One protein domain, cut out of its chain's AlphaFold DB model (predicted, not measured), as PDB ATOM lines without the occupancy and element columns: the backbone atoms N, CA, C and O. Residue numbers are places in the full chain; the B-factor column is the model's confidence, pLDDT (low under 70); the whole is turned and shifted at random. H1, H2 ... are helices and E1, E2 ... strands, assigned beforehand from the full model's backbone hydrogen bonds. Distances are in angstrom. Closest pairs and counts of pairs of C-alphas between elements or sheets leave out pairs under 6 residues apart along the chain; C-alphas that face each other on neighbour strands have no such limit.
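AT A GLANCE: This is residues 187 to 401 of the 1135 residues of a protein of viral metagenome (UniProt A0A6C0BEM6). A small three-stranded sheet, E4 E3 E9, lies at one end of a helical body with H5 in its core. H3, H4 and H7 form a bundle, helices gathered together, with H5, while H6 and the helical hairpin of H8 and H9 cover another side; the strand pairs E1 and E2, E5 and E6, and E7 and E8 lie round the rim. The printed part has 215 residues, with ten named helices and nine named strands in the order E1 E2 H1 H2 H3 E3 E4 H4 E5 E6 H5 H6 H7 E7 H8 H9 E8 E9 H10. The three-stranded sheet is mixed, the two-stranded ones antiparallel, and the class is mixed, helices and strands. The whole is compact, with a radius of gyration of the C-alphas of 17.1 A and spans of 51 by 46 by 33 A.

IN THESE COORDINATES: The largest sheet holds E4 (246 to 249), E3 (240 to 243) and E9 (394 to 396). The longer helices are H3 (223 to 236, 19.8 A), H4 (250 to 262, 18.3 A), H5 (278 to 293, 21.5 A), H6 (298 to 313, 24.0 A), H7 (319 to 331, 18.3 A), H8 (352 to 363, 16.6 A) and H9 (368 to 379, 16.2 A). Shorter are H1 (206 to 209), H2 (212 to 218), H10 (397 to 400), E1 (187 to 189), E2 (192 to 195), E5 (267 to 269), E6 (274 to 276), E7 (336 to 338) and E8 (384 to 386). C-alpha 187 is at (28.838, 8.051, -11.044) and C-alpha 400 at (28.676, -19.937, -34.979).

HOW THE PARTS SIT: E3 is antiparallel to E4, in a hairpin (N 241 and O 248, 2.8 A), and parallel to E9 (N 242 and O 395, 2.8 A). H2, H3, H4 and H10 only graze this sheet. H4, the hub, touches H3 at a shallow tilt of 27 degrees, opposite ways (C-alphas of His 226 and Ser 257, 5.5 A), and also H1, H2, H5 and H7. H5 and H6, a helical hairpin, touch at 23 degrees, a shallow tilt (C-alphas of Glu 280 and Ser 308, 4.1 A). H6 touches H8 (C-alphas of Leu 302 and Val 357, 6.2 A). Every O i to N i+4 pair is within hydrogen-bond range in H2, H3, H4, H5, H7 and H9, against 10 of 12 in H6 and 6 of 8 in H8; H1 and H10 are too short for one.

THE WHOLE: The C-alphas farthest apart, of Gly 190 and Gly 245, are 55.3 A apart. The printed part has no cut; its one long link is residues 339 to 351. Mean pLDDT of the printed part is 86.4, with residues 187 to 202, 270 to 271, 347 to 348, 350 and 353 under 70.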
ATOM      1  N   GLU A 187      29.358   6.742 -11.428       46.59
ATOM      2  CA  GLU A 187      28.838   8.051 -11.044       46.59
ATOM      3  C   GLU A 187      28.948   9.029 -12.207       46.59
ATOM      4  O   GLU A 187      29.923   9.058 -12.964       46.59
ATOM      5  N   PHE A 188      27.905   9.838 -12.356       42.06
ATOM      6  CA  PHE A 188      27.870  10.918 -13.323       42.06
ATOM      7  C   PHE A 188      27.895  12.247 -12.574       42.06
ATOM      8  O   PHE A 188      26.894  12.661 -11.993       42.06
ATOM      9  N   GLN A 189      29.037  12.931 -12.613       46.94
ATOM     10  CA  GLN A 189      29.195  14.275 -12.054       46.94
ATOM     11  C   GLN A 189      29.723  15.227 -13.128       46.94
ATOM     12  O   GLN A 189      30.769  14.989 -13.733       46.94
ATOM     13  N   GLY A 190      28.994  16.322 -13.369       42.56
ATOM     14  CA  GLY A 190      29.468  17.444 -14.186       42.56
ATOM     15  C   GLY A 190      29.822  17.099 -15.638       42.56
ATOM     16  O   GLY A 190      30.816  17.603 -16.150       42.56
ATOM     17  N   GLY A 191      29.068  16.212 -16.300       46.97
ATOM     18  CA  GLY A 191      29.340  15.852 -17.701       46.97
ATOM     19  C   GLY A 191      30.384  14.750 -17.898       46.97
ATOM     20  O   GLY A 191      30.642  14.364 -19.037       46.97
ATOM     21  N   LYS A 192      30.979  14.227 -16.818       43.12
ATOM     22  CA  LYS A 192      32.029  13.201 -16.864       43.12
ATOM     23  C   LYS A 192      31.502  11.835 -16.434       43.12
ATOM     24  O   LYS A 192      30.669  11.732 -15.536       43.12
ATOM     25  N   PHE A 193      32.015  10.795 -17.090       47.31
ATOM     26  CA  PHE A 193      31.820   9.406 -16.691       47.31
ATOM     27  C   PHE A 193      32.945   8.997 -15.754       47.31
ATOM     28  O   PHE A 193      34.106   8.956 -16.168       47.31
ATOM     29  N   TYR A 194      32.590   8.665 -14.520       47.38
ATOM     30  CA  TYR A 194      33.499   8.010 -13.598       47.38
ATOM     31  C   TYR A 194      33.204   6.516 -13.675       47.38
ATOM     32  O   TYR A 194      32.138   6.063 -13.272       47.38
ATOM     33  N   VAL A 195      34.117   5.762 -14.287       49.47
ATOM     34  CA  VAL A 195      34.087   4.297 -14.249       49.47
ATOM     35  C   VAL A 195      35.094   3.885 -13.200       49.47
ATOM     36  O   VAL A 195      36.301   4.017 -13.404       49.47
ATOM     37  N   GLY A 196      34.608   3.435 -12.054       50.84
ATOM     38  CA  GLY A 196      35.491   3.019 -10.991       50.84
ATOM     39  C   GLY A 196      36.185   1.700 -11.239       50.84
ATOM     40  O   GLY A 196      35.558   0.699 -11.580       50.84
ATOM     41  N   VAL A 197      37.492   1.696 -11.007       44.94
ATOM     42  CA  VAL A 197      38.332   0.501 -11.017       44.94
ATOM     43  C   VAL A 197      38.904   0.353  -9.617       44.94
ATOM     44  O   VAL A 197      39.282   1.336  -8.977       44.94
ATOM     45  N   CYS A 198      38.869  -0.871  -9.106       47.50
ATOM     46  CA  CYS A 198      39.489  -1.224  -7.840       47.50
ATOM     47  C   CYS A 198      40.935  -1.635  -8.137       47.50
ATOM     48  O   CYS A 198      41.159  -2.712  -8.682       47.50
ATOM     49  N   ASP A 199      41.908  -0.792  -7.783       43.09
ATOM     50  CA  ASP A 199      43.326  -1.016  -8.116       43.09
ATOM     51  C   ASP A 199      43.999  -2.144  -7.307       43.09
ATOM     52  O   ASP A 199      45.161  -2.453  -7.542       43.09
ATOM     53  N   ASN A 200      43.279  -2.800  -6.388       52.72
ATOM     54  CA  ASN A 200      43.848  -3.766  -5.440       52.72
ATOM     55  C   ASN A 200      43.121  -5.122  -5.388       52.72
ATOM     56  O   ASN A 200      43.260  -5.841  -4.398       52.72
ATOM     57  N   GLU A 201      42.339  -5.499  -6.406       59.59
ATOM     58  CA  GLU A 201      41.839  -6.880  -6.447       59.59
ATOM     59  C   GLU A 201      42.963  -7.840  -6.877       59.59
ATOM     60  O   GLU A 201      43.685  -7.544  -7.837       59.59
ATOM     61  N   PRO A 202      43.146  -8.978  -6.176       65.75
ATOM     62  CA  PRO A 202      44.074 -10.016  -6.608       65.75
ATOM     63  C   PRO A 202      43.734 -10.458  -8.033       65.75
ATOM     64  O   PRO A 202      42.581 -10.372  -8.459       65.75
ATOM     65  N   GLU A 203      44.741 -10.926  -8.774       77.62
ATOM     66  CA  GLU A 203      44.559 -11.378 -10.153       77.62
ATOM     67  C   GLU A 203      43.416 -12.400 -10.225       77.62
ATOM     68  O   GLU A 203      43.476 -13.484  -9.644       77.62
ATOM     69  N   LEU A 204      42.329 -12.009 -10.891       82.50
ATOM     70  CA  LEU A 204      41.132 -12.822 -10.984       82.50
ATOM     71  C   LEU A 204      41.395 -14.005 -11.914       82.50
ATOM     72  O   LEU A 204      41.554 -13.820 -13.123       82.50
ATOM     73  N   ASP A 205      41.374 -15.223 -11.372       91.38
ATOM     74  CA  ASP A 205      41.411 -16.423 -12.206       91.38
ATOM     75  C   ASP A 205      40.078 -16.588 -12.938       91.38
ATOM     76  O   ASP A 205      39.103 -17.139 -12.422       91.38
ATOM     77  N   LEU A 206      40.029 -16.085 -14.167       91.81
ATOM     78  CA  LEU A 206      38.856 -16.171 -15.025       91.81
ATOM     79  C   LEU A 206      38.496 -17.617 -15.400       91.81
ATOM     80  O   LEU A 206      37.348 -17.872 -15.759       91.81
ATOM     81  N   ASN A 207      39.431 -18.568 -15.307       94.44
ATOM     82  CA  ASN A 207      39.158 -19.958 -15.679       94.44
ATOM     83  C   ASN A 207      38.160 -20.635 -14.737       94.44
ATOM     84  O   ASN A 207      37.507 -21.584 -15.160       94.44
ATOM     85  N   GLN A 208      37.986 -20.127 -13.509       95.38
ATOM     86  CA  GLN A 208      37.006 -20.656 -12.554       95.38
ATOM     87  C   GLN A 208      35.554 -20.566 -13.065       95.38
ATOM     88  O   GLN A 208      34.691 -21.294 -12.587       95.38
ATOM     89  N   TYR A 209      35.287 -19.680 -14.033       95.50
ATOM     90  CA  TYR A 209      33.973 -19.508 -14.662       95.50
ATOM     91  C   TYR A 209      33.797 -20.343 -15.938       95.50
ATOM     92  O   TYR A 209      32.696 -20.414 -16.478       95.50
ATOM     93  N   CYS A 210      34.872 -20.933 -16.464       96.94
ATOM     94  CA  CYS A 210      34.837 -21.692 -17.708       96.94
ATOM     95  C   CYS A 210      34.529 -23.163 -17.437       96.94
ATOM     96  O   CYS A 210      35.130 -23.784 -16.562       96.94
ATOM     97  N   HIS A 211      33.692 -23.768 -18.277       97.56
ATOM     98  CA  HIS A 211      33.570 -25.219 -18.301       97.56
ATOM     99  C   HIS A 211      34.818 -25.824 -18.982       97.56
ATOM    100  O   HIS A 211      35.066 -25.517 -20.156       97.56
ATOM    101  N   PRO A 212      35.606 -26.701 -18.321       96.94
ATOM    102  CA  PRO A 212      36.911 -27.144 -18.830       96.94
ATOM    103  C   PRO A 212      36.861 -27.817 -20.207       96.94
ATOM    104  O   PRO A 212      37.673 -27.503 -21.077       96.94
ATOM    105  N   GLU A 213      35.887 -28.703 -20.437       97.12
ATOM    106  CA  GLU A 213      35.757 -29.397 -21.727       97.12
ATOM    107  C   GLU A 213      35.333 -28.456 -22.866       97.12
ATOM    108  O   GLU A 213      35.944 -28.470 -23.934       97.12
ATOM    109  N   ILE A 214      34.387 -27.538 -22.623       97.50
ATOM    110  CA  ILE A 214      34.014 -26.506 -23.602       97.50
ATOM    111  C   ILE A 214      35.225 -25.631 -23.931       97.50
ATOM    112  O   ILE A 214      35.481 -25.359 -25.104       97.50
ATOM    113  N   MET A 215      36.000 -25.225 -22.920       96.81
ATOM    114  CA  MET A 215      37.201 -24.414 -23.111       96.81
ATOM    115  C   MET A 215      38.201 -25.106 -24.044       96.81
ATOM    116  O   MET A 215      38.731 -24.451 -24.939       96.81
ATOM    117  N   LYS A 216      38.416 -26.423 -23.900       95.25
ATOM    118  CA  LYS A 216      39.255 -27.204 -24.827       95.25
ATOM    119  C   LYS A 216      38.687 -27.196 -26.249       95.25
ATOM    120  O   LYS A 216      39.442 -26.977 -27.196       95.25
ATOM    121  N   ILE A 217      37.374 -27.387 -26.400       95.31
ATOM    122  CA  ILE A 217      36.687 -27.429 -27.703       95.31
ATOM    123  C   ILE A 217      36.821 -26.099 -28.460       95.31
ATOM    124  O   ILE A 217      37.079 -26.103 -29.666       95.31
ATOM    125  N   ILE A 218      36.659 -24.965 -27.769       95.56
ATOM    126  CA  ILE A 218      36.629 -23.633 -28.396       95.56
ATOM    127  C   ILE A 218      37.957 -22.872 -28.308       95.56
ATOM    128  O   ILE A 218      38.015 -21.719 -28.720       95.56
ATOM    129  N   ASN A 219      39.038 -23.481 -27.812       94.12
ATOM    130  CA  ASN A 219      40.324 -22.792 -27.618       94.12
ATOM    131  C   ASN A 219      40.919 -22.209 -28.917       94.12
ATOM    132  O   ASN A 219      41.680 -21.248 -28.890       94.12
ATOM    133  N   TRP A 220      40.576 -22.780 -30.072       92.75
ATOM    134  CA  TRP A 220      41.045 -22.299 -31.375       92.75
ATOM    135  C   TRP A 220      40.246 -21.098 -31.911       92.75
ATOM    136  O   TRP A 220      40.597 -20.544 -32.958       92.75
ATOM    137  N   PHE A 221      39.159 -20.700 -31.245       95.25
ATOM    138  CA  PHE A 221      38.270 -19.649 -31.728       95.25
ATOM    139  C   PHE A 221      38.981 -18.296 -31.765       95.25
ATOM    140  O   PHE A 221      39.610 -17.843 -30.810       95.25
ATOM    141  N   THR A 222      38.824 -17.593 -32.885       93.94
ATOM    142  CA  THR A 222      39.241 -16.193 -32.970       93.94
ATOM    143  C   THR A 222      38.232 -15.304 -32.233       93.94
ATOM    144  O   THR A 222      37.084 -15.715 -32.017       93.94
ATOM    145  N   PRO A 223      38.572 -14.035 -31.928       94.94
ATOM    146  CA  PRO A 223      37.604 -13.087 -31.381       94.94
ATOM    147  C   PRO A 223      36.313 -12.986 -32.195       94.94
ATOM    148  O   PRO A 223      35.247 -12.729 -31.647       94.94
ATOM    149  N   ALA A 224      36.387 -13.157 -33.517       92.88
ATOM    150  CA  ALA A 224      35.215 -13.088 -34.377       92.88
ATOM    151  C   ALA A 224      34.277 -14.292 -34.177       92.88
ATOM    152  O   ALA A 224      33.064 -14.096 -34.137       92.88
ATOM    153  N   VAL A 225      34.828 -15.492 -33.970       94.81
ATOM    154  CA  VAL A 225      34.050 -16.713 -33.705       94.81
ATOM    155  C   VAL A 225      33.409 -16.666 -32.322       94.81
ATOM    156  O   VAL A 225      32.213 -16.911 -32.209       94.81
ATOM    157  N   HIS A 226      34.145 -16.245 -31.285       97.19
ATOM    158  CA  HIS A 226      33.560 -16.058 -29.950       97.19
ATOM    159  C   HIS A 226      32.388 -15.078 -29.968       97.19
ATOM    160  O   HIS A 226      31.339 -15.354 -29.388       97.19
ATOM    161  N   LYS A 227      32.541 -13.950 -30.678       95.06
ATOM    162  CA  LYS A 227      31.464 -12.969 -30.836       95.06
ATOM    163  C   LYS A 227      30.229 -13.565 -31.514       95.06
ATOM    164  O   LYS A 227      29.124 -13.284 -31.056       95.06
ATOM    165  N   SER A 228      30.419 -14.371 -32.563       93.94
ATOM    166  CA  SER A 228      29.310 -15.062 -33.230       93.94
ATOM    167  C   SER A 228      28.655 -16.081 -32.294       93.94
ATOM    168  O   SER A 228      27.444 -16.037 -32.115       93.94
ATOM    169  N   LEU A 229      29.428 -16.916 -31.587       95.69
ATOM    170  CA  LEU A 229      28.880 -17.901 -30.646       95.69
ATOM    171  C   LEU A 229      28.058 -17.243 -29.525       95.69
ATOM    172  O   LEU A 229      26.943 -17.682 -29.261       95.69
ATOM    173  N   ILE A 230      28.552 -16.149 -28.930       96.56
ATOM    174  CA  ILE A 230      27.819 -15.371 -27.911       96.56
ATOM    175  C   ILE A 230      26.475 -14.880 -28.468       96.56
ATOM    176  O   ILE A 230      25.432 -15.069 -27.844       96.56
ATOM    177  N   GLN A 231      26.486 -14.272 -29.658       93.25
ATOM    178  CA  GLN A 231      25.272 -13.789 -30.319       93.25
ATOM    179  C   GLN A 231      24.306 -14.934 -30.645       93.25
ATOM    180  O   GLN A 231      23.110 -14.802 -30.412       93.25
ATOM    181  N   LYS A 232      24.802 -16.075 -31.136       90.81
ATOM    182  CA  LYS A 232      23.979 -17.238 -31.494       90.81
ATOM    183  C   LYS A 232      23.342 -17.899 -30.277       90.81
ATOM    184  O   LYS A 232      22.154 -18.196 -30.345       90.81
ATOM    185  N   CYS A 233      24.061 -18.056 -29.165       94.00
ATOM    186  CA  CYS A 233      23.471 -18.561 -27.923       94.00
ATOM    187  C   CYS A 233      22.306 -17.672 -27.456       94.00
ATOM    188  O   CYS A 233      21.236 -18.193 -27.153       94.00
ATOM    189  N   ILE A 234      22.477 -16.345 -27.483       93.19
ATOM    190  CA  ILE A 234      21.446 -15.373 -27.070       93.19
ATOM    191  C   ILE A 234      20.279 -15.297 -28.068       93.19
ATOM    192  O   ILE A 234      19.125 -15.186 -27.662       93.19
ATOM    193  N   ARG A 235      20.551 -15.383 -29.375       88.06
ATOM    194  CA  ARG A 235      19.536 -15.300 -30.438       88.06
ATOM    195  C   ARG A 235      18.689 -16.556 -30.560       88.06
ATOM    196  O   ARG A 235      17.469 -16.470 -30.704       88.06
ATOM    197  N   VAL A 236      19.349 -17.712 -30.585       87.44
ATOM    198  CA  VAL A 236      18.706 -19.016 -30.794       87.44
ATOM    199  C   VAL A 236      18.100 -19.529 -29.495       87.44
ATOM    200  O   VAL A 236      17.052 -20.166 -29.528       87.44
ATOM    201  N   ARG A 237      18.732 -19.219 -28.356       90.69
ATOM    202  CA  ARG A 237      18.305 -19.634 -27.014       90.69
ATOM    203  C   ARG A 237      18.070 -21.144 -26.919       90.69
ATOM    204  O   ARG A 237      17.050 -21.550 -26.360       90.69
ATOM    205  N   PRO A 238      18.961 -22.001 -27.448       91.69
ATOM    206  CA  PRO A 238      18.737 -23.431 -27.345       91.69
ATOM    207  C   PRO A 238      18.768 -23.859 -25.872       91.69
ATOM    208  O   PRO A 238      19.353 -23.160 -25.034       91.69
ATOM    209  N   LEU A 239      18.127 -24.972 -25.521       93.94
ATOM    210  CA  LEU A 239      18.320 -25.556 -24.186       93.94
ATOM    211  C   LEU A 239      19.742 -26.102 -24.046       93.94
ATOM    212  O   LEU A 239      20.388 -25.890 -23.021       93.94
ATOM    213  N   HIS A 240      20.251 -26.714 -25.115       96.94
ATOM    214  CA  HIS A 240      21.594 -27.262 -25.146       96.94
ATOM    215  C   HIS A 240      22.364 -26.891 -26.413       96.94
ATOM    216  O   HIS A 240      21.799 -26.711 -27.493       96.94
ATOM    217  N   VAL A 241      23.684 -26.839 -26.300       96.50
ATOM    218  CA  VAL A 241      24.595 -26.734 -27.438       96.50
ATOM    219  C   VAL A 241      25.323 -28.060 -27.593       96.50
ATOM    220  O   VAL A 241      25.975 -28.535 -26.664       96.50
ATOM    221  N   LYS A 242      25.219 -28.650 -28.779       96.81
ATOM    222  CA  LYS A 242      25.868 -29.910 -29.111       96.81
ATOM    223  C   LYS A 242      27.226 -29.652 -29.755       96.81
ATOM    224  O   LYS A 242      27.344 -28.849 -30.682       96.81
ATOM    225  N   ALA A 243      28.265 -30.310 -29.252       94.69
ATOM    226  CA  ALA A 243      29.620 -30.214 -29.778       94.69
ATOM    227  C   ALA A 243      30.308 -31.578 -29.703       94.69
ATOM    228  O   ALA A 243      30.333 -32.212 -28.655       94.69
ATOM    229  N   ASN A 244      30.862 -32.041 -30.827       90.56
ATOM    230  CA  ASN A 244      31.548 -33.337 -30.935       90.56
ATOM    231  C   ASN A 244      30.720 -34.544 -30.435       90.56
ATOM    232  O   ASN A 244      31.278 -35.536 -29.982       90.56
ATOM    233  N   GLY A 245      29.390 -34.473 -30.551       91.75
ATOM    234  CA  GLY A 245      28.470 -35.522 -30.092       91.75
ATOM    235  C   GLY A 245      28.056 -35.413 -28.623       91.75
ATOM    236  O   GLY A 245      27.119 -36.100 -28.228       91.75
ATOM    237  N   GLU A 246      28.684 -34.531 -27.845       96.44
ATOM    238  CA  GLU A 246      28.301 -34.227 -26.464       96.44
ATOM    239  C   GLU A 246      27.333 -33.043 -26.402       96.44
ATOM    240  O   GLU A 246      27.326 -32.176 -27.280       96.44
ATOM    241  N   ILE A 247      26.506 -33.018 -25.358       97.44
ATOM    242  CA  ILE A 247      25.453 -32.026 -25.138       97.44
ATOM    243  C   ILE A 247      25.832 -31.198 -23.912       97.44
ATOM    244  O   ILE A 247      25.986 -31.739 -22.819       97.44
ATOM    245  N   TYR A 248      25.949 -29.885 -24.090       98.06
ATOM    246  CA  TYR A 248      26.285 -28.945 -23.024       98.06
ATOM    247  C   TYR A 248      25.136 -27.977 -22.775       98.06
ATOM    248  O   TYR A 248      24.407 -27.625 -23.704       98.06
ATOM    249  N   LYS A 249      24.988 -27.494 -21.541       97.94
ATOM    250  CA  LYS A 249      24.036 -26.416 -21.252       97.94
ATOM    251  C   LYS A 249      24.465 -25.138 -21.969       97.94
ATOM    252  O   LYS A 249      25.650 -24.798 -22.022       97.94
ATOM    253  N   THR A 250      23.498 -24.420 -22.528       97.25
ATOM    254  CA  THR A 250      23.760 -23.189 -23.289       97.25
ATOM    255  C   THR A 250      24.420 -22.110 -22.436       97.25
ATOM    256  O   THR A 250      25.271 -21.375 -22.937       97.25
ATOM    257  N   GLU A 251      24.065 -22.036 -21.153       98.06
ATOM    258  CA  GLU A 251      24.656 -21.137 -20.163       98.06
ATOM    259  C   GLU A 251      26.172 -21.354 -20.071       98.06
ATOM    260  O   GLU A 251      26.939 -20.405 -20.232       98.06
ATOM    261  N   ASP A 252      26.613 -22.606 -19.922       98.25
ATOM    262  CA  ASP A 252      28.031 -22.952 -19.788       98.25
ATOM    263  C   ASP A 252      28.825 -22.567 -21.045       98.25
ATOM    264  O   ASP A 252      29.934 -22.027 -20.957       98.25
ATOM    265  N   VAL A 253      28.247 -22.783 -22.233       98.19
ATOM    266  CA  VAL A 253      28.870 -22.411 -23.514       98.19
ATOM    267  C   VAL A 253      28.951 -20.894 -23.686       98.19
ATOM    268  O   VAL A 253      29.989 -20.373 -24.109       98.19
ATOM    269  N   LEU A 254      27.881 -20.173 -23.344       98.19
ATOM    270  CA  LEU A 254      27.823 -18.714 -23.415       98.19
ATOM    271  C   LEU A 254      28.859 -18.070 -22.486       98.19
ATOM    272  O   LEU A 254      29.633 -17.221 -22.935       98.19
ATOM    273  N   ILE A 255      28.910 -18.513 -21.225       98.38
ATOM    274  CA  ILE A 255      29.860 -18.021 -20.220       98.38
ATOM    275  C   ILE A 255      31.288 -18.311 -20.670       98.38
ATOM    276  O   ILE A 255      32.100 -17.391 -20.761       98.38
ATOM    277  N   THR A 256      31.583 -19.562 -21.033       98.50
ATOM    278  CA  THR A 256      32.935 -19.960 -21.446       98.50
ATOM    279  C   THR A 256      33.400 -19.152 -22.664       98.50
ATOM    280  O   THR A 256      34.519 -18.641 -22.673       98.50
ATOM    281  N   SER A 257      32.542 -18.948 -23.672       98.38
ATOM    282  CA  SER A 257      32.886 -18.134 -24.848       98.38
ATOM    283  C   SER A 257      33.101 -16.651 -24.510       98.38
ATOM    284  O   SER A 257      34.030 -16.029 -25.031       98.38
ATOM    285  N   PHE A 258      32.284 -16.078 -23.620       98.38
ATOM    286  CA  PHE A 258      32.435 -14.696 -23.153       98.38
ATOM    287  C   PHE A 258      33.749 -14.484 -22.392       98.38
ATOM    288  O   PHE A 258      34.494 -13.550 -22.700       98.38
ATOM    289  N   ILE A 259      34.078 -15.381 -21.462       98.12
ATOM    290  CA  ILE A 259      35.329 -15.331 -20.698       98.12
ATOM    291  C   ILE A 259      36.550 -15.517 -21.608       98.12
ATOM    292  O   ILE A 259      37.529 -14.778 -21.493       98.12
ATOM    293  N   MET A 260      36.498 -16.454 -22.557       97.88
ATOM    294  CA  MET A 260      37.584 -16.650 -23.524       97.88
ATOM    295  C   MET A 260      37.808 -15.409 -24.402       97.88
ATOM    296  O   MET A 260      38.953 -15.058 -24.692       97.88
ATOM    297  N   LEU A 261      36.741 -14.687 -24.764       97.50
ATOM    298  CA  LEU A 261      36.855 -13.414 -25.477       97.50
ATOM    299  C   LEU A 261      37.456 -12.304 -24.603       97.50
ATOM    300  O   LEU A 261      38.309 -11.570 -25.095       97.50
ATOM    301  N   LEU A 262      37.068 -12.208 -23.324       96.75
ATOM    302  CA  LEU A 262      37.667 -11.269 -22.361       96.75
ATOM    303  C   LEU A 262      39.183 -11.486 -22.228       96.75
ATOM    304  O   LEU A 262      39.939 -10.518 -22.214       96.75
ATOM    305  N   LYS A 263      39.628 -12.748 -22.180       95.62
ATOM    306  CA  LYS A 263      41.047 -13.132 -22.079       95.62
ATOM    307  C   LYS A 263      41.848 -12.916 -23.364       95.62
ATOM    308  O   LYS A 263      43.074 -13.017 -23.342       95.62
ATOM    309  N   ASN A 264      41.186 -12.692 -24.496       95.44
ATOM    310  CA  ASN A 264      41.873 -12.609 -25.775       95.44
ATOM    311  C   ASN A 264      42.758 -11.343 -25.845       95.44
ATOM    312  O   ASN A 264      42.304 -10.264 -25.458       95.44
ATOM    313  N   PRO A 265      43.989 -11.417 -26.390       92.62
ATOM    314  CA  PRO A 265      44.870 -10.249 -26.488       92.62
ATOM    315  C   PRO A 265      44.279  -9.110 -27.332       92.62
ATOM    316  O   PRO A 265      44.650  -7.954 -27.148       92.62
ATOM    317  N   GLY A 266      43.332  -9.409 -28.224       91.19
ATOM    318  CA  GLY A 266      42.725  -8.446 -29.131       91.19
ATOM    319  C   GLY A 266      43.213  -8.594 -30.567       91.19
ATOM    320  O   GLY A 266      44.000  -9.477 -30.902       91.19
ATOM    321  N   VAL A 267      42.707  -7.730 -31.446       89.69
ATOM    322  CA  VAL A 267      43.027  -7.755 -32.876       89.69
ATOM    323  C   VAL A 267      43.081  -6.340 -33.449       89.69
ATOM    324  O   VAL A 267      42.281  -5.471 -33.091       89.69
ATOM    325  N   LEU A 268      44.016  -6.099 -34.371       83.44
ATOM    326  CA  LEU A 268      44.017  -4.883 -35.181       83.44
ATOM    327  C   LEU A 268      42.837  -4.933 -36.152       83.44
ATOM    328  O   LEU A 268      42.722  -5.871 -36.936       83.44
ATOM    329  N   VAL A 269      41.975  -3.919 -36.123       77.50
ATOM    330  CA  VAL A 269      40.850  -3.785 -37.056       77.50
ATOM    331  C   VAL A 269      41.224  -2.738 -38.110       77.50
ATOM    332  O   VAL A 269      41.128  -1.542 -37.818       77.50
ATOM    333  N   PRO A 270      41.631  -3.129 -39.338       69.31
ATOM    334  CA  PRO A 270      42.154  -2.191 -40.336       69.31
ATOM    335  C   PRO A 270      41.166  -1.080 -40.706       69.31
ATOM    336  O   PRO A 270      41.566   0.074 -40.842       69.31
ATOM    337  N   ASN A 271      39.869  -1.401 -40.770       68.56
ATOM    338  CA  ASN A 271      38.807  -0.435 -41.079       68.56
ATOM    339  C   ASN A 271      38.701   0.683 -40.032       68.56
ATOM    340  O   ASN A 271      38.401   1.820 -40.379       68.56
ATOM    341  N   LEU A 272      38.981   0.365 -38.764       72.00
ATOM    342  CA  LEU A 272      39.015   1.335 -37.668       72.00
ATOM    343  C   LEU A 272      40.418   1.916 -37.448       72.00
ATOM    344  O   LEU A 272      40.567   2.846 -36.661       72.00
ATOM    345  N   ARG A 273      41.446   1.349 -38.102       76.81
ATOM    346  CA  ARG A 273      42.876   1.631 -37.872       76.81
ATOM    347  C   ARG A 273      43.254   1.592 -36.389       76.81
ATOM    348  O   ARG A 273      44.104   2.351 -35.936       76.81
ATOM    349  N   LYS A 274      42.592   0.717 -35.633       81.12
ATOM    350  CA  LYS A 274      42.689   0.640 -34.177       81.12
ATOM    351  C   LYS A 274      42.813  -0.808 -33.729       81.12
ATOM    352  O   LYS A 274      42.139  -1.693 -34.260       81.12
ATOM    353  N   PHE A 275      43.674  -1.032 -32.742       87.12
ATOM    354  CA  PHE A 275      43.719  -2.280 -31.995       87.12
ATOM    355  C   PHE A 275      42.537  -2.333 -31.020       87.12
ATOM    356  O   PHE A 275      42.276  -1.372 -30.291       87.12
ATOM    357  N   VAL A 276      41.779  -3.425 -31.055       91.00
ATOM    358  CA  VAL A 276      40.617  -3.655 -30.189       91.00
ATOM    359  C   VAL A 276      40.958  -4.821 -29.275       91.00
ATOM    360  O   VAL A 276      41.191  -5.924 -29.769       91.00
ATOM    361  N   THR A 277      41.002  -4.578 -27.966       94.12
ATOM    362  CA  THR A 277      41.322  -5.610 -26.966       94.12
ATOM    363  C   THR A 277      40.208  -6.657 -26.879       94.12
ATOM    364  O   THR A 277      39.062  -6.385 -27.255       94.12
ATOM    365  N   GLY A 278      40.521  -7.858 -26.378       95.75
ATOM    366  CA  GLY A 278      39.500  -8.872 -26.092       95.75
ATOM    367  C   GLY A 278      38.428  -8.347 -25.140       95.75
ATOM    368  O   GLY A 278      37.238  -8.483 -25.421       95.75
ATOM    369  N   THR A 279      38.841  -7.614 -24.103       95.44
ATOM    370  CA  THR A 279      37.950  -6.963 -23.137       95.44
ATOM    371  C   THR A 279      37.000  -5.946 -23.777       95.44
ATOM    372  O   THR A 279      35.789  -6.019 -23.565       95.44
ATOM    373  N   GLU A 280      37.518  -5.048 -24.632       95.12
ATOM    374  CA  GLU A 280      36.691  -4.096 -25.392       95.12
ATOM    375  C   GLU A 280      35.666  -4.851 -26.254       95.12
ATOM    376  O   GLU A 280      34.478  -4.510 -26.254       95.12
ATOM    377  N   ALA A 281      36.108  -5.896 -26.960       96.00
ATOM    378  CA  ALA A 281      35.265  -6.688 -27.850       96.00
ATOM    379  C   ALA A 281      34.186  -7.499 -27.111       96.00
ATOM    380  O   ALA A 281      33.064  -7.588 -27.618       96.00
ATOM    381  N   ALA A 282      34.505  -8.073 -25.948       97.44
ATOM    382  CA  ALA A 282      33.598  -8.899 -25.156       97.44
ATOM    383  C   ALA A 282      32.409  -8.093 -24.634       97.44
ATOM    384  O   ALA A 282      31.263  -8.425 -24.941       97.44
ATOM    385  N   PHE A 283      32.674  -6.997 -23.917       97.25
ATOM    386  CA  PHE A 283      31.614  -6.164 -23.348       97.25
ATOM    387  C   PHE A 283      30.757  -5.513 -24.430       97.25
ATOM    388  O   PHE A 283      29.529  -5.542 -24.349       97.25
ATOM    389  N   LYS A 284      31.392  -5.012 -25.499       96.06
ATOM    390  CA  LYS A 284      30.669  -4.466 -26.652       96.06
ATOM    391  C   LYS A 284      29.745  -5.508 -27.273       96.06
ATOM    392  O   LYS A 284      28.585  -5.209 -27.538       96.06
ATOM    393  N   ARG A 285      30.244  -6.719 -27.544       95.62
ATOM    394  CA  ARG A 285      29.429  -7.755 -28.191       95.62
ATOM    395  C   ARG A 285      28.293  -8.217 -27.291       95.62
ATOM    396  O   ARG A 285      27.200  -8.401 -27.812       95.62
ATOM    397  N   LEU A 286      28.524  -8.376 -25.988       97.19
ATOM    398  CA  LEU A 286      27.456  -8.728 -25.056       97.19
ATOM    399  C   LEU A 286      26.356  -7.659 -25.061       97.19
ATOM    400  O   LEU A 286      25.196  -8.004 -25.264       97.19
ATOM    401  N   ALA A 287      26.718  -6.372 -24.971       96.06
ATOM    402  CA  ALA A 287      25.757  -5.268 -25.039       96.06
ATOM    403  C   ALA A 287      24.932  -5.302 -26.333       96.06
ATOM    404  O   ALA A 287      23.706  -5.290 -26.291       96.06
ATOM    405  N   VAL A 288      25.598  -5.397 -27.490       94.69
ATOM    406  CA  VAL A 288      24.909  -5.419 -28.788       94.69
ATOM    407  C   VAL A 288      24.032  -6.665 -28.926       94.69
ATOM    408  O   VAL A 288      22.919  -6.546 -29.414       94.69
ATOM    409  N   SER A 289      24.470  -7.841 -28.462       93.81
ATOM    410  CA  SER A 289      23.646  -9.061 -28.508       93.81
ATOM    411  C   SER A 289      22.408  -8.969 -27.622       93.81
ATOM    412  O   SER A 289      21.346  -9.422 -28.034       93.81
ATOM    413  N   LEU A 290      22.522  -8.375 -26.430       94.00
ATOM    414  CA  LEU A 290      21.377  -8.179 -25.544       94.00
ATOM    415  C   LEU A 290      20.372  -7.178 -26.118       94.00
ATOM    416  O   LEU A 290      19.180  -7.374 -25.945       94.00
ATOM    417  N   ILE A 291      20.834  -6.141 -26.816       92.00
ATOM    418  CA  ILE A 291      19.959  -5.166 -27.486       92.00
ATOM    419  C   ILE A 291      19.286  -5.779 -28.716       92.00
ATOM    420  O   ILE A 291      18.092  -5.609 -28.939       92.00
ATOM    421  N   GLU A 292      20.077  -6.463 -29.540       89.75
ATOM    422  CA  GLU A 292      19.639  -6.987 -30.829       89.75
ATOM    423  C   GLU A 292      18.673  -8.153 -30.653       89.75
ATOM    424  O   GLU A 292      17.651  -8.212 -31.330       89.75
ATOM    425  N   ASP A 293      19.003  -9.086 -29.763       89.31
ATOM    426  CA  ASP A 293      18.399 -10.413 -29.721       89.31
ATOM    427  C   ASP A 293      17.803 -10.769 -28.355       89.31
ATOM    428  O   ASP A 293      17.375 -11.906 -28.160       89.31
ATOM    429  N   SER A 294      17.759  -9.835 -27.402       91.31
ATOM    430  CA  SER A 294      17.166 -10.054 -26.082       91.31
ATOM    431  C   SER A 294      16.653  -8.752 -25.450       91.31
ATOM    432  O   SER A 294      16.362  -7.777 -26.150       91.31
ATOM    433  N   THR A 295      16.482  -8.754 -24.131       88.75
ATOM    434  CA  THR A 295      16.191  -7.581 -23.307       88.75
ATOM    435  C   THR A 295      17.131  -7.539 -22.117       88.75
ATOM    436  O   THR A 295      17.442  -8.570 -21.526       88.75
ATOM    437  N   CYS A 296      17.530  -6.344 -21.713       91.50
ATOM    438  CA  CYS A 296      18.237  -6.101 -20.458       91.50
ATOM    439  C   CYS A 296      17.860  -4.715 -19.927       91.50
ATOM    440  O   CYS A 296      17.159  -3.961 -20.601       91.50
ATOM    441  N   SER A 297      18.281  -4.369 -18.713       89.19
ATOM    442  CA  SER A 297      18.030  -3.020 -18.210       89.19
ATOM    443  C   SER A 297      18.889  -1.992 -18.953       89.19
ATOM    444  O   SER A 297      19.964  -2.302 -19.475       89.19
ATOM    445  N   PHE A 298      18.433  -0.742 -18.983       86.38
ATOM    446  CA  PHE A 298      19.199   0.355 -19.571       86.38
ATOM    447  C   PHE A 298      20.572   0.519 -18.894       86.38
ATOM    448  O   PHE A 298      21.584   0.747 -19.560       86.38
ATOM    449  N   GLU A 299      20.619   0.338 -17.574       85.06
ATOM    450  CA  GLU A 299      21.836   0.392 -16.763       85.06
ATOM    451  C   GLU A 299      22.839  -0.677 -17.202       85.06
ATOM    452  O   GLU A 299      24.026  -0.379 -17.321       85.06
ATOM    453  N   CYS A 300      22.372  -1.892 -17.512       87.38
ATOM    454  CA  CYS A 300      23.216  -2.973 -18.024       87.38
ATOM    455  C   CYS A 300      23.898  -2.577 -19.344       87.38
ATOM    456  O   CYS A 300      25.118  -2.703 -19.482       87.38
ATOM    457  N   ILE A 301      23.132  -2.026 -20.294       90.44
ATOM    458  CA  ILE A 301      23.659  -1.542 -21.583       90.44
ATOM    459  C   ILE A 301      24.728  -0.472 -21.353       90.44
ATOM    460  O   ILE A 301      25.821  -0.538 -21.926       90.44
ATOM    461  N   LEU A 302      24.417   0.509 -20.503       87.00
ATOM    462  CA  LEU A 302      25.317   1.611 -20.192       87.00
ATOM    463  C   LEU A 302      26.620   1.110 -19.555       87.00
ATOM    464  O   LEU A 302      27.702   1.530 -19.974       87.00
ATOM    465  N   LEU A 303      26.528   0.194 -18.588       85.25
ATOM    466  CA  LEU A 303      27.665  -0.421 -17.900       85.25
ATOM    467  C   LEU A 303      28.586  -1.160 -18.876       85.25
ATOM    468  O   LEU A 303      29.793  -0.921 -18.883       85.25
ATOM    469  N   LEU A 304      28.028  -2.012 -19.738       93.00
ATOM    470  CA  LEU A 304      28.805  -2.799 -20.700       93.00
ATOM    471  C   LEU A 304      29.525  -1.915 -21.730       93.00
ATOM    472  O   LEU A 304      30.706  -2.122 -22.019       93.00
ATOM    473  N   LEU A 305      28.854  -0.896 -22.275       93.31
ATOM    474  CA  LEU A 305      29.486   0.019 -23.232       93.31
ATOM    475  C   LEU A 305      30.540   0.915 -22.568       93.31
ATOM    476  O   LEU A 305      31.592   1.165 -23.164       93.31
ATOM    477  N   SER A 306      30.301   1.340 -21.325       85.88
ATOM    478  CA  SER A 306      31.276   2.103 -20.533       85.88
ATOM    479  C   SER A 306      32.527   1.274 -20.248       85.88
ATOM    480  O   SER A 306      33.642   1.739 -20.484       85.88
ATOM    481  N   ALA A 307      32.351   0.020 -19.824       85.94
ATOM    482  CA  ALA A 307      33.442  -0.924 -19.606       85.94
ATOM    483  C   ALA A 307      34.248  -1.166 -20.891       85.94
ATOM    484  O   ALA A 307      35.476  -1.113 -20.872       85.94
ATOM    485  N   SER A 308      33.568  -1.342 -22.029       92.88
ATOM    486  CA  SER A 308      34.213  -1.496 -23.337       92.88
ATOM    487  C   SER A 308      35.090  -0.289 -23.710       92.88
ATOM    488  O   SER A 308      36.219  -0.459 -24.176       92.88
ATOM    489  N   LEU A 309      34.614   0.938 -23.464       87.38
ATOM    490  CA  LEU A 309      35.404   2.155 -23.680       87.38
ATOM    491  C   LEU A 309      36.593   2.247 -22.723       87.38
ATOM    492  O   LEU A 309      37.701   2.556 -23.165       87.38
ATOM    493  N   ALA A 310      36.381   1.947 -21.441       82.69
ATOM    494  CA  ALA A 310      37.431   1.966 -20.428       82.69
ATOM    495  C   ALA A 310      38.556   0.966 -20.752       82.69
ATOM    496  O   ALA A 310      39.733   1.272 -20.548       82.69
ATOM    497  N   SER A 311      38.235  -0.189 -21.350       87.25
ATOM    498  CA  SER A 311      39.218  -1.203 -21.775       87.25
ATOM    499  C   SER A 311      40.249  -0.703 -22.787       87.25
ATOM    500  O   SER A 311      41.293  -1.333 -22.949       87.25
ATOM    501  N   ARG A 312      40.014   0.444 -23.435       83.56
ATOM    502  CA  ARG A 312      41.005   1.105 -24.303       83.56
ATOM    503  C   ARG A 312      42.200   1.649 -23.534       83.56
ATOM    504  O   ARG A 312      43.283   1.739 -24.095       83.56
ATOM    505  N   ASN A 313      41.987   1.982 -22.266       78.81
ATOM    506  CA  ASN A 313      42.986   2.554 -21.374       78.81
ATOM    507  C   ASN A 313      43.499   1.512 -20.366       78.81
ATOM    508  O   ASN A 313      43.891   1.860 -19.260       78.81
ATOM    509  N   GLY A 314      43.454   0.222 -20.724       78.38
ATOM    510  CA  GLY A 314      43.972  -0.857 -19.879       78.38
ATOM    511  C   GLY A 314      43.072  -1.258 -18.707       78.38
ATOM    512  O   GLY A 314      43.545  -1.945 -17.806       78.38
ATOM    513  N   TYR A 315      41.790  -0.867 -18.707       81.62
ATOM    514  CA  TYR A 315      40.836  -1.279 -17.671       81.62
ATOM    515  C   TYR A 315      40.759  -2.804 -17.519       81.62
ATOM    516  O   TYR A 315      40.512  -3.525 -18.494       81.62
ATOM    517  N   LYS A 316      40.899  -3.262 -16.269       82.94
ATOM    518  CA  LYS A 316      40.670  -4.641 -15.836       82.94
ATOM    519  C   LYS A 316      39.383  -4.712 -14.996       82.94
ATOM    520  O   LYS A 316      39.293  -4.005 -13.993       82.94
ATOM    521  N   PRO A 317      38.384  -5.519 -15.390       83.69
ATOM    522  CA  PRO A 317      37.131  -5.639 -14.649       83.69
ATOM    523  C   PRO A 317      37.308  -6.384 -13.319       83.69
ATOM    524  O   PRO A 317      38.093  -7.326 -13.242       83.69
ATOM    525  N   SER A 318      36.550  -5.981 -12.294       82.81
ATOM    526  CA  SER A 318      36.505  -6.669 -10.996       82.81
ATOM    527  C   SER A 318      35.715  -7.974 -11.067       82.81
ATOM    528  O   SER A 318      34.873  -8.154 -11.956       82.81
ATOM    529  N   LYS A 319      35.922  -8.858 -10.083       85.94
ATOM    530  CA  LYS A 319      35.183 -10.128  -9.972       85.94
ATOM    531  C   LYS A 319      33.667  -9.917 -10.008       85.94
ATOM    532  O   LYS A 319      32.975 -10.492 -10.847       85.94
ATOM    533  N   THR A 320      33.175  -9.014  -9.165       83.31
ATOM    534  CA  THR A 320      31.749  -8.682  -9.049       83.31
ATOM    535  C   THR A 320      31.163  -8.173 -10.366       83.31
ATOM    536  O   THR A 320      30.031  -8.503 -10.716       83.31
ATOM    537  N   PHE A 321      31.923  -7.380 -11.128       86.62
ATOM    538  CA  PHE A 321      31.448  -6.871 -12.414       86.62
ATOM    539  C   PHE A 321      31.365  -7.974 -13.474       86.62
ATOM    540  O   PHE A 321      30.423  -7.997 -14.267       86.62
ATOM    541  N   ILE A 322      32.306  -8.921 -13.476       91.69
ATOM    542  CA  ILE A 322      32.241 -10.082 -14.371       91.69
ATOM    543  C   ILE A 322      31.047 -10.967 -14.022       91.69
ATOM    544  O   ILE A 322      30.317 -11.363 -14.928       91.69
ATOM    545  N   GLU A 323      30.792 -11.219 -12.739       89.94
ATOM    546  CA  GLU A 323      29.613 -11.970 -12.286       89.94
ATOM    547  C   GLU A 323      28.305 -11.279 -12.690       89.94
ATOM    548  O   GLU A 323      27.375 -11.936 -13.163       89.94
ATOM    549  N   TYR A 324      28.252  -9.945 -12.612       89.69
ATOM    550  CA  TYR A 324      27.134  -9.155 -13.131       89.69
ATOM    551  C   TYR A 324      26.956  -9.315 -14.652       89.69
ATOM    552  O   TYR A 324      25.834  -9.496 -15.133       89.69
ATOM    553  N   CYS A 325      28.051  -9.287 -15.418       94.19
ATOM    554  CA  CYS A 325      28.013  -9.501 -16.867       94.19
ATOM    555  C   CYS A 325      27.553 -10.923 -17.221       94.19
ATOM    556  O   CYS A 325      26.731 -11.084 -18.121       94.19
ATOM    557  N   ILE A 326      28.040 -11.939 -16.502       96.12
ATOM    558  CA  ILE A 326      27.624 -13.340 -16.654       96.12
ATOM    559  C   ILE A 326      26.126 -13.473 -16.396       96.12
ATOM    560  O   ILE A 326      25.410 -14.016 -17.236       96.12
ATOM    561  N   LYS A 327      25.638 -12.926 -15.278       95.44
ATOM    562  CA  LYS A 327      24.210 -12.933 -14.954       95.44
ATOM    563  C   LYS A 327      23.389 -12.269 -16.060       95.44
ATOM    564  O   LYS A 327      22.433 -12.862 -16.537       95.44
ATOM    565  N   SER A 328      23.823 -11.102 -16.538       94.44
ATOM    566  CA  SER A 328      23.157 -10.388 -17.636       94.44
ATOM    567  C   SER A 328      23.128 -11.203 -18.935       94.44
ATOM    568  O   SER A 328      22.145 -11.164 -19.671       94.44
ATOM    569  N   ALA A 329      24.189 -11.963 -19.227       95.62
ATOM    570  CA  ALA A 329      24.241 -12.852 -20.384       95.62
ATOM    571  C   ALA A 329      23.254 -14.028 -20.257       95.62
ATOM    572  O   ALA A 329      22.565 -14.342 -21.227       95.62
ATOM    573  N   ILE A 330      23.153 -14.638 -19.069       96.06
ATOM    574  CA  ILE A 330      22.194 -15.716 -18.767       96.06
ATOM    575  C   ILE A 330      20.756 -15.193 -18.833       96.06
ATOM    576  O   ILE A 330      19.917 -15.807 -19.487       96.06
ATOM    577  N   ASP A 331      20.477 -14.034 -18.229       93.62
ATOM    578  CA  ASP A 331      19.169 -13.368 -18.305       93.62
ATOM    579  C   ASP A 331      18.794 -13.061 -19.769       93.62
ATOM    580  O   ASP A 331      17.626 -13.134 -20.164       93.62
ATOM    581  N   GLY A 332      19.804 -12.819 -20.613       91.69
ATOM    582  CA  GLY A 332      19.676 -12.677 -22.060       91.69
ATOM    583  C   GLY A 332      19.125 -13.910 -22.793       91.69
ATOM    584  O   GLY A 332      18.625 -13.771 -23.909       91.69
ATOM    585  N   LEU A 333      19.155 -15.101 -22.186       92.06
ATOM    586  CA  LEU A 333      18.535 -16.320 -22.729       92.06
ATOM    587  C   LEU A 333      17.006 -16.359 -22.528       92.06
ATOM    588  O   LEU A 333      16.349 -17.297 -22.992       92.06
ATOM    589  N   SER A 334      16.428 -15.362 -21.848       81.62
ATOM    590  CA  SER A 334      14.978 -15.201 -21.676       81.62
ATOM    591  C   SER A 334      14.241 -14.959 -23.002       81.62
ATOM    592  O   SER A 334      14.831 -14.599 -24.018       81.62
ATOM    593  N   SER A 335      12.920 -15.179 -23.025       75.75
ATOM    594  CA  SER A 335      12.122 -15.155 -24.261       75.75
ATOM    595  C   SER A 335      11.782 -13.751 -24.789       75.75
ATOM    596  O   SER A 335      11.090 -13.648 -25.799       75.75
ATOM    597  N   THR A 336      12.213 -12.667 -24.149       83.38
ATOM    598  CA  THR A 336      11.845 -11.287 -24.518       83.38
ATOM    599  C   THR A 336      12.900 -10.633 -25.410       83.38
ATOM    600  O   THR A 336      14.078 -10.963 -25.315       83.38
ATOM    601  N   TYR A 337      12.499  -9.744 -26.322       86.44
ATOM    602  CA  TYR A 337      13.419  -8.919 -27.121       86.44
ATOM    603  C   TYR A 337      12.877  -7.502 -27.340       86.44
ATOM    604  O   TYR A 337      11.664  -7.291 -27.290       86.44
ATOM    605  N   PHE A 338      13.758  -6.532 -27.591       88.81
ATOM    606  CA  PHE A 338      13.361  -5.152 -27.888       88.81
ATOM    607  C   PHE A 338      12.744  -4.977 -29.285       88.81
ATOM    608  O   PHE A 338      13.171  -5.597 -30.262       88.81
ATOM    609  N   VAL A 339      11.767  -4.075 -29.397       85.94
ATOM    610  CA  VAL A 339      11.180  -3.637 -30.670       85.94
ATOM    611  C   VAL A 339      12.026  -2.521 -31.264       85.94
ATOM    612  O   VAL A 339      12.174  -1.456 -30.667       85.94
ATOM    613  N   TYR A 340      12.545  -2.733 -32.467       89.00
ATOM    614  CA  TYR A 340      13.315  -1.730 -33.193       89.00
ATOM    615  C   TYR A 340      13.144  -1.895 -34.706       89.00
ATOM    616  O   TYR A 340      12.849  -2.990 -35.192       89.00
ATOM    617  N   ASP A 341      13.370  -0.813 -35.448       88.19
ATOM    618  CA  ASP A 341      13.396  -0.798 -36.911       88.19
ATOM    619  C   ASP A 341      14.536   0.102 -37.389       88.19
ATOM    620  O   ASP A 341      14.381   1.295 -37.631       88.19
ATOM    621  N   TRP A 342      15.715  -0.491 -37.535       87.12
ATOM    622  CA  TRP A 342      16.930   0.234 -37.887       87.12
ATOM    623  C   TRP A 342      16.912   0.843 -39.305       87.12
ATOM    624  O   TRP A 342      17.809   1.626 -39.633       87.12
ATOM    625  N   HIS A 343      15.923   0.501 -40.145       86.56
ATOM    626  CA  HIS A 343      15.731   1.108 -41.462       86.56
ATOM    627  C   HIS A 343      14.919   2.410 -41.405       86.56
ATOM    628  O   HIS A 343      15.150   3.293 -42.231       86.56
ATOM    629  N   ASN A 344      14.011   2.546 -40.432       85.94
ATOM    630  CA  ASN A 344      13.048   3.645 -40.343       85.94
ATOM    631  C   ASN A 344      13.202   4.424 -39.026       85.94
ATOM    632  O   ASN A 344      12.475   4.191 -38.062       85.94
ATOM    633  N   ILE A 345      14.133   5.382 -39.002       83.75
ATOM    634  CA  ILE A 345      14.335   6.299 -37.867       83.75
ATOM    635  C   ILE A 345      13.325   7.446 -37.965       83.75
ATOM    636  O   ILE A 345      13.295   8.148 -38.980       83.75
ATOM    637  N   LYS A 346      12.515   7.652 -36.923       78.38
ATOM    638  CA  LYS A 346      11.416   8.636 -36.916       78.38
ATOM    639  C   LYS A 346      11.845  10.057 -36.538       78.38
ATOM    640  O   LYS A 346      11.024  10.966 -36.609       78.38
ATOM    641  N   GLY A 347      13.114  10.273 -36.186       65.44
ATOM    642  CA  GLY A 347      13.653  11.609 -35.907       65.44
ATOM    643  C   GLY A 347      13.204  12.150 -34.549       65.44
ATOM    644  O   GLY A 347      12.848  13.318 -34.433       65.44
ATOM    645  N   PHE A 348      13.181  11.294 -33.525       62.59
ATOM    646  CA  PHE A 348      12.694  11.638 -32.187       62.59
ATOM    647  C   PHE A 348      13.714  12.423 -31.337       62.59
ATOM    648  O   PHE A 348      14.923  12.180 -31.401       62.59
ATOM    649  N   GLN A 349      13.223  13.299 -30.446       72.06
ATOM    650  CA  GLN A 349      14.021  13.912 -29.376       72.06
ATOM    651  C   GLN A 349      14.439  12.868 -28.338       72.06
ATOM    652  O   GLN A 349      13.750  12.611 -27.354       72.06
ATOM    653  N   LEU A 350      15.599  12.251 -28.550       69.94
ATOM    654  CA  LEU A 350      16.147  11.274 -27.615       69.94
ATOM    655  C   LEU A 350      16.471  11.928 -26.270       69.94
ATOM    656  O   LEU A 350      17.231  12.899 -26.211       69.94
ATOM    657  N   HIS A 351      15.969  11.333 -25.185       77.44
ATOM    658  CA  HIS A 351      16.342  11.695 -23.821       77.44
ATOM    659  C   HIS A 351      17.871  11.717 -23.671       77.44
ATOM    660  O   HIS A 351      18.559  10.833 -24.189       77.44
ATOM    661  N   GLN A 352      18.418  12.693 -22.938       72.75
ATOM    662  CA  GLN A 352      19.866  12.950 -22.862       72.75
ATOM    663  C   GLN A 352      20.691  11.695 -22.510       72.75
ATOM    664  O   GLN A 352      21.809  11.525 -22.992       72.75
ATOM    665  N   MET A 353      20.139  10.783 -21.702       69.88
ATOM    666  CA  MET A 353      20.801   9.519 -21.357       69.88
ATOM    667  C   MET A 353      20.922   8.536 -22.535       69.88
ATOM    668  O   MET A 353      21.952   7.878 -22.668       69.88
ATOM    669  N   TYR A 354      19.943   8.477 -23.439       82.69
ATOM    670  CA  TYR A 354      19.988   7.630 -24.640       82.69
ATOM    671  C   TYR A 354      21.041   8.112 -25.632       82.69
ATOM    672  O   TYR A 354      21.778   7.314 -26.217       82.69
ATOM    673  N   GLN A 355      21.195   9.434 -25.733       80.12
ATOM    674  CA  GLN A 355      22.229  10.064 -26.552       80.12
ATOM    675  C   GLN A 355      23.635   9.602 -26.155       80.12
ATOM    676  O   GLN A 355      24.506   9.416 -27.005       80.12
ATOM    677  N   ARG A 356      23.851   9.353 -24.859       78.38
ATOM    678  CA  ARG A 356      25.139   8.891 -24.333       78.38
ATOM    679  C   ARG A 356      25.451   7.467 -24.773       78.38
ATOM    680  O   ARG A 356      26.559   7.222 -25.234       78.38
ATOM    681  N   VAL A 357      24.484   6.552 -24.699       86.12
ATOM    682  CA  VAL A 357      24.641   5.172 -25.196       86.12
ATOM    683  C   VAL A 357      24.985   5.174 -26.687       86.12
ATOM    684  O   VAL A 357      25.922   4.493 -27.106       86.12
ATOM    685  N   ILE A 358      24.295   6.008 -27.473       87.44
ATOM    686  CA  ILE A 358      24.544   6.186 -28.911       87.44
ATOM    687  C   ILE A 358      25.961   6.723 -29.173       87.44
ATOM    688  O   ILE A 358      26.690   6.200 -30.021       87.44
ATOM    689  N   LEU A 359      26.400   7.727 -28.411       83.19
ATOM    690  CA  LEU A 359      27.759   8.258 -28.507       83.19
ATOM    691  C   LEU A 359      28.810   7.201 -28.149       83.19
ATOM    692  O   LEU A 359      29.825   7.088 -28.842       83.19
ATOM    693  N   MET A 360      28.575   6.403 -27.106       87.44
ATOM    694  CA  MET A 360      29.502   5.347 -26.702       87.44
ATOM    695  C   MET A 360      29.650   4.291 -27.793       87.44
ATOM    696  O   MET A 360      30.771   4.002 -28.215       87.44
ATOM    697  N   ILE A 361      28.539   3.756 -28.308       90.88
ATOM    698  CA  ILE A 361      28.585   2.722 -29.347       90.88
ATOM    699  C   ILE A 361      29.227   3.245 -30.646       90.88
ATOM    700  O   ILE A 361      29.961   2.504 -31.313       90.88
ATOM    701  N   LYS A 362      29.031   4.530 -30.970       87.12
ATOM    702  CA  LYS A 362      29.680   5.206 -32.100       87.12
ATOM    703  C   LYS A 362      31.183   5.374 -31.874       87.12
ATOM    704  O   LYS A 362      31.978   5.041 -32.750       87.12
ATOM    705  N   THR A 363      31.586   5.804 -30.680       85.00
ATOM    706  CA  THR A 363      32.998   5.926 -30.270       85.00
ATOM    707  C   THR A 363      33.701   4.565 -30.268       85.00
ATOM    708  O   THR A 363      34.892   4.457 -30.587       85.00
ATOM    709  N   LEU A 364      32.954   3.497 -29.981       88.00
ATOM    710  CA  LEU A 364      33.386   2.106 -30.098       88.00
ATOM    711  C   LEU A 364      33.545   1.613 -31.547       88.00
ATOM    712  O   LEU A 364      33.948   0.465 -31.749       88.00
ATOM    713  N   GLY A 365      33.251   2.440 -32.556       87.44
ATOM    714  CA  GLY A 365      33.396   2.097 -33.973       87.44
ATOM    715  C   GLY A 365      32.434   0.994 -34.417       87.44
ATOM    716  O   GLY A 365      32.857   0.020 -35.037       87.44
ATOM    717  N   SER A 366      31.173   1.063 -33.991       88.69
ATOM    718  CA  SER A 366      30.121   0.115 -34.412       88.69
ATOM    719  C   SER A 366      29.561   0.456 -35.786       88.69
ATOM    720  O   SER A 366      29.774   1.564 -36.278       88.69
ATOM    721  N   PHE A 367      28.871  -0.501 -36.413       85.44
ATOM    722  CA  PHE A 367      28.244  -0.273 -37.713       85.44
ATOM    723  C   PHE A 367      27.020   0.636 -37.574       85.44
ATOM    724  O   PHE A 367      26.379   0.660 -36.524       85.44
ATOM    725  N   GLU A 368      26.665   1.353 -38.643       86.19
ATOM    726  CA  GLU A 368      25.488   2.236 -38.649       86.19
ATOM    727  C   GLU A 368      24.200   1.466 -38.321       86.19
ATOM    728  O   GLU A 368      23.344   1.976 -37.612       86.19
ATOM    729  N   SER A 369      24.093   0.203 -38.747       87.56
ATOM    730  CA  SER A 369      22.971  -0.673 -38.388       87.56
ATOM    731  C   SER A 369      22.835  -0.874 -36.875       87.56
ATOM    732  O   SER A 369      21.723  -0.834 -36.359       87.56
ATOM    733  N   ASP A 370      23.952  -1.041 -36.159       90.62
ATOM    734  CA  ASP A 370      23.951  -1.228 -34.701       90.62
ATOM    735  C   ASP A 370      23.530   0.068 -33.991       90.62
ATOM    736  O   ASP A 370      22.803   0.043 -32.999       90.62
ATOM    737  N   ILE A 371      23.974   1.212 -34.520       91.31
ATOM    738  CA  ILE A 371      23.634   2.544 -34.008       91.31
ATOM    739  C   ILE A 371      22.137   2.817 -34.213       91.31
ATOM    740  O   ILE A 371      21.439   3.175 -33.266       91.31
ATOM    741  N   ASN A 372      21.629   2.585 -35.424       91.62
ATOM    742  CA  ASN A 372      20.228   2.803 -35.790       91.62
ATOM    743  C   ASN A 372      19.276   1.868 -35.040       91.62
ATOM    744  O   ASN A 372      18.167   2.260 -34.675       91.62
ATOM    745  N   MET A 373      19.714   0.636 -34.777       92.75
ATOM    746  CA  MET A 373      18.994  -0.300 -33.920       92.75
ATOM    747  C   MET A 373      18.794   0.278 -32.516       92.75
ATOM    748  O   MET A 373      17.674   0.284 -32.016       92.75
ATOM    749  N   ILE A 374      19.849   0.815 -31.899       91.44
ATOM    750  CA  ILE A 374      19.753   1.436 -30.570       91.44
ATOM    751  C   ILE A 374      18.862   2.678 -30.593       91.44
ATOM    752  O   ILE A 374      18.047   2.857 -29.692       91.44
ATOM    753  N   ILE A 375      18.994   3.524 -31.620       89.56
ATOM    754  CA  ILE A 375      18.149   4.715 -31.781       89.56
ATOM    755  C   ILE A 375      16.678   4.307 -31.796       89.56
ATOM    756  O   ILE A 375      15.908   4.770 -30.963       89.56
ATOM    757  N   THR A 376      16.301   3.399 -32.692       91.88
ATOM    758  CA  THR A 376      14.895   3.008 -32.874       91.88
ATOM    759  C   THR A 376      14.341   2.197 -31.704       91.88
ATOM    760  O   THR A 376      13.166   2.332 -31.375       91.88
ATOM    761  N   MET A 377      15.182   1.434 -30.996       92.31
ATOM    762  CA  MET A 377      14.821   0.846 -29.701       92.31
ATOM    763  C   MET A 377      14.390   1.927 -28.699       92.31
ATOM    764  O   MET A 377      13.381   1.765 -28.012       92.31
ATOM    765  N   PHE A 378      15.133   3.034 -28.614       89.94
ATOM    766  CA  PHE A 378      14.780   4.150 -27.737       89.94
ATOM    767  C   PHE A 378      13.578   4.955 -28.245       89.94
ATOM    768  O   PHE A 378      12.765   5.369 -27.424       89.94
ATOM    769  N   GLU A 379      13.408   5.127 -29.563       88.19
ATOM    770  CA  GLU A 379      12.195   5.737 -30.148       88.19
ATOM    771  C   GLU A 379      10.930   4.947 -29.787       88.19
ATOM    772  O   GLU A 379       9.866   5.525 -29.573       88.19
ATOM    773  N   ASN A 380      11.057   3.626 -29.654       89.19
ATOM    774  CA  ASN A 380       9.982   2.746 -29.210       89.19
ATOM    775  C   ASN A 380       9.895   2.631 -27.677       89.19
ATOM    776  O   ASN A 380       9.298   1.683 -27.174       89.19
ATOM    777  N   ASN A 381      10.503   3.549 -26.913       89.00
ATOM    778  CA  ASN A 381      10.520   3.544 -25.445       89.00
ATOM    779  C   ASN A 381      10.986   2.210 -24.835       89.00
ATOM    780  O   ASN A 381      10.479   1.782 -23.798       89.00
ATOM    781  N   MET A 382      11.939   1.533 -25.491       89.56
ATOM    782  CA  MET A 382      12.426   0.206 -25.095       89.56
ATOM    783  C   MET A 382      11.303  -0.836 -24.982       89.56
ATOM    784  O   MET A 382      11.389  -1.761 -24.172       89.56
ATOM    785  N   GLN A 383      10.244  -0.698 -25.789       90.75
ATOM    786  CA  GLN A 383       9.164  -1.675 -25.864       90.75
ATOM    787  C   GLN A 383       9.740  -3.067 -26.129       90.75
ATOM    788  O   GLN A 383      10.641  -3.240 -26.953       90.75
ATOM    789  N   THR A 384       9.204  -4.065 -25.434       90.25
ATOM    790  CA  THR A 384       9.631  -5.457 -25.558       90.25
ATOM    791  C   THR A 384       8.496  -6.318 -26.095       90.25
ATOM    792  O   THR A 384       7.318  -6.043 -25.866       90.25
ATOM    793  N   ILE A 385       8.850  -7.366 -26.833       87.12
ATOM    794  CA  ILE A 385       7.929  -8.409 -27.284       87.12
ATOM    795  C   ILE A 385       8.422  -9.739 -26.723       87.12
ATOM    796  O   ILE A 385       9.621 -10.029 -26.724       87.12
ATOM    797  N   LYS A 386       7.490 -10.559 -26.236       85.25
ATOM    798  CA  LYS A 386       7.772 -11.946 -25.873       85.25
ATOM    799  C   LYS A 386       7.730 -12.798 -27.139       85.25
ATOM    800  O   LYS A 386       6.736 -12.795 -27.853       85.25
ATOM    801  N   SER A 387       8.807 -13.525 -27.409       78.50
ATOM    802  CA  SER A 387       8.841 -14.533 -28.465       78.50
ATOM    803  C   SER A 387       7.805 -15.616 -28.172       78.50
ATOM    804  O   SER A 387       7.863 -16.249 -27.118       78.50
ATOM    805  N   GLU A 388       6.887 -15.840 -29.110       72.56
ATOM    806  CA  GLU A 388       5.940 -16.966 -29.083       72.56
ATOM    807  C   GLU A 388       6.593 -18.290 -29.507       72.56
ATOM    808  O   GLU A 388       6.001 -19.352 -29.354       72.56
ATOM    809  N   LEU A 389       7.811 -18.238 -30.055       70.75
ATOM    810  CA  LEU A 389       8.517 -19.418 -30.543       70.75
ATOM    811  C   LEU A 389       9.158 -20.199 -29.396       70.75
ATOM    812  O   LEU A 389       9.855 -19.623 -28.552       70.75
ATOM    813  N   GLU A 390       8.940 -21.513 -29.405       77.12
ATOM    814  CA  GLU A 390       9.575 -22.447 -28.480       77.12
ATOM    815  C   GLU A 390      11.099 -22.435 -28.649       77.12
ATOM    816  O   GLU A 390      11.632 -22.341 -29.759       77.12
ATOM    817  N   ARG A 391      11.815 -22.532 -27.522       82.06
ATOM    818  CA  ARG A 391      13.274 -22.678 -27.521       82.06
ATOM    819  C   ARG A 391      13.628 -24.010 -28.195       82.06
ATOM    820  O   ARG A 391      13.106 -25.037 -27.762       82.06
ATOM    821  N   PRO A 392      14.525 -24.041 -29.196       86.81
ATOM    822  CA  PRO A 392      14.969 -25.306 -29.760       86.81
ATOM    823  C   PRO A 392      15.680 -26.133 -28.683       86.81
ATOM    824  O   PRO A 392      16.415 -25.593 -27.851       86.81
ATOM    825  N   LEU A 393      15.475 -27.452 -28.694       91.06
ATOM    826  CA  LEU A 393      16.112 -28.346 -27.724       91.06
ATOM    827  C   LEU A 393      17.642 -28.277 -27.825       91.06
ATOM    828  O   LEU A 393      18.328 -28.215 -26.805       91.06
ATOM    829  N   GLU A 394      18.166 -28.249 -29.052       92.69
ATOM    830  CA  GLU A 394      19.598 -28.308 -29.329       92.69
ATOM    831  C   GLU A 394      19.999 -27.348 -30.456       92.69
ATOM    832  O   GLU A 394      19.241 -27.103 -31.396       92.69
ATOM    833  N   MET A 395      21.229 -26.839 -30.383       91.81
ATOM    834  CA  MET A 395      21.919 -26.158 -31.478       91.81
ATOM    835  C   MET A 395      23.313 -26.756 -31.638       91.81
ATOM    836  O   MET A 395      24.045 -26.895 -30.664       91.81
ATOM    837  N   GLU A 396      23.722 -27.052 -32.863       93.50
ATOM    838  CA  GLU A 396      25.092 -27.491 -33.125       93.50
ATOM    839  C   GLU A 396      26.067 -26.308 -32.988       93.50
ATOM    840  O   GLU A 396      25.836 -25.219 -33.524       93.50
ATOM    841  N   ILE A 397      27.187 -26.505 -32.284       94.94
ATOM    842  CA  ILE A 397      28.152 -25.435 -31.976       94.94
ATOM    843  C   ILE A 397      28.709 -24.768 -33.237       94.94
ATOM    844  O   ILE A 397      28.981 -23.567 -33.247       94.94
ATOM    845  N   TYR A 398      28.829 -25.518 -34.334       93.69
ATOM    846  CA  TYR A 398      29.367 -25.011 -35.590       93.69
ATOM    847  C   TYR A 398      28.448 -24.004 -36.293       93.69
ATOM    848  O   TYR A 398      28.888 -23.347 -37.232       93.69
ATOM    849  N   HIS A 399      27.215 -23.797 -35.819       90.12
ATOM    850  CA  HIS A 399      26.345 -22.721 -36.305       90.12
ATOM    851  C   HIS A 399      26.931 -21.315 -36.066       90.12
ATOM    852  O   HIS A 399      26.485 -20.353 -36.697       90.12
ATOM    853  N   CYS A 400      27.924 -21.181 -35.175       90.88
ATOM    854  CA  CYS A 400      28.676 -19.937 -34.979       90.88
ATOM    855  C   CYS A 400      29.716 -19.656 -36.078       90.88
ATOM    856  O   CYS A 400      30.277 -18.563 -36.126       90.88
ATOM    857  N   LEU A 401      29.988 -20.625 -36.960       91.62
ATOM    858  CA  LEU A 401      30.905 -20.446 -38.078       91.62
ATOM    859  C   LEU A 401      30.153 -19.786 -39.235       91.62
ATOM    860  O   LEU A 401      29.474 -20.435 -40.016       91.62
TER     861      LEU A 401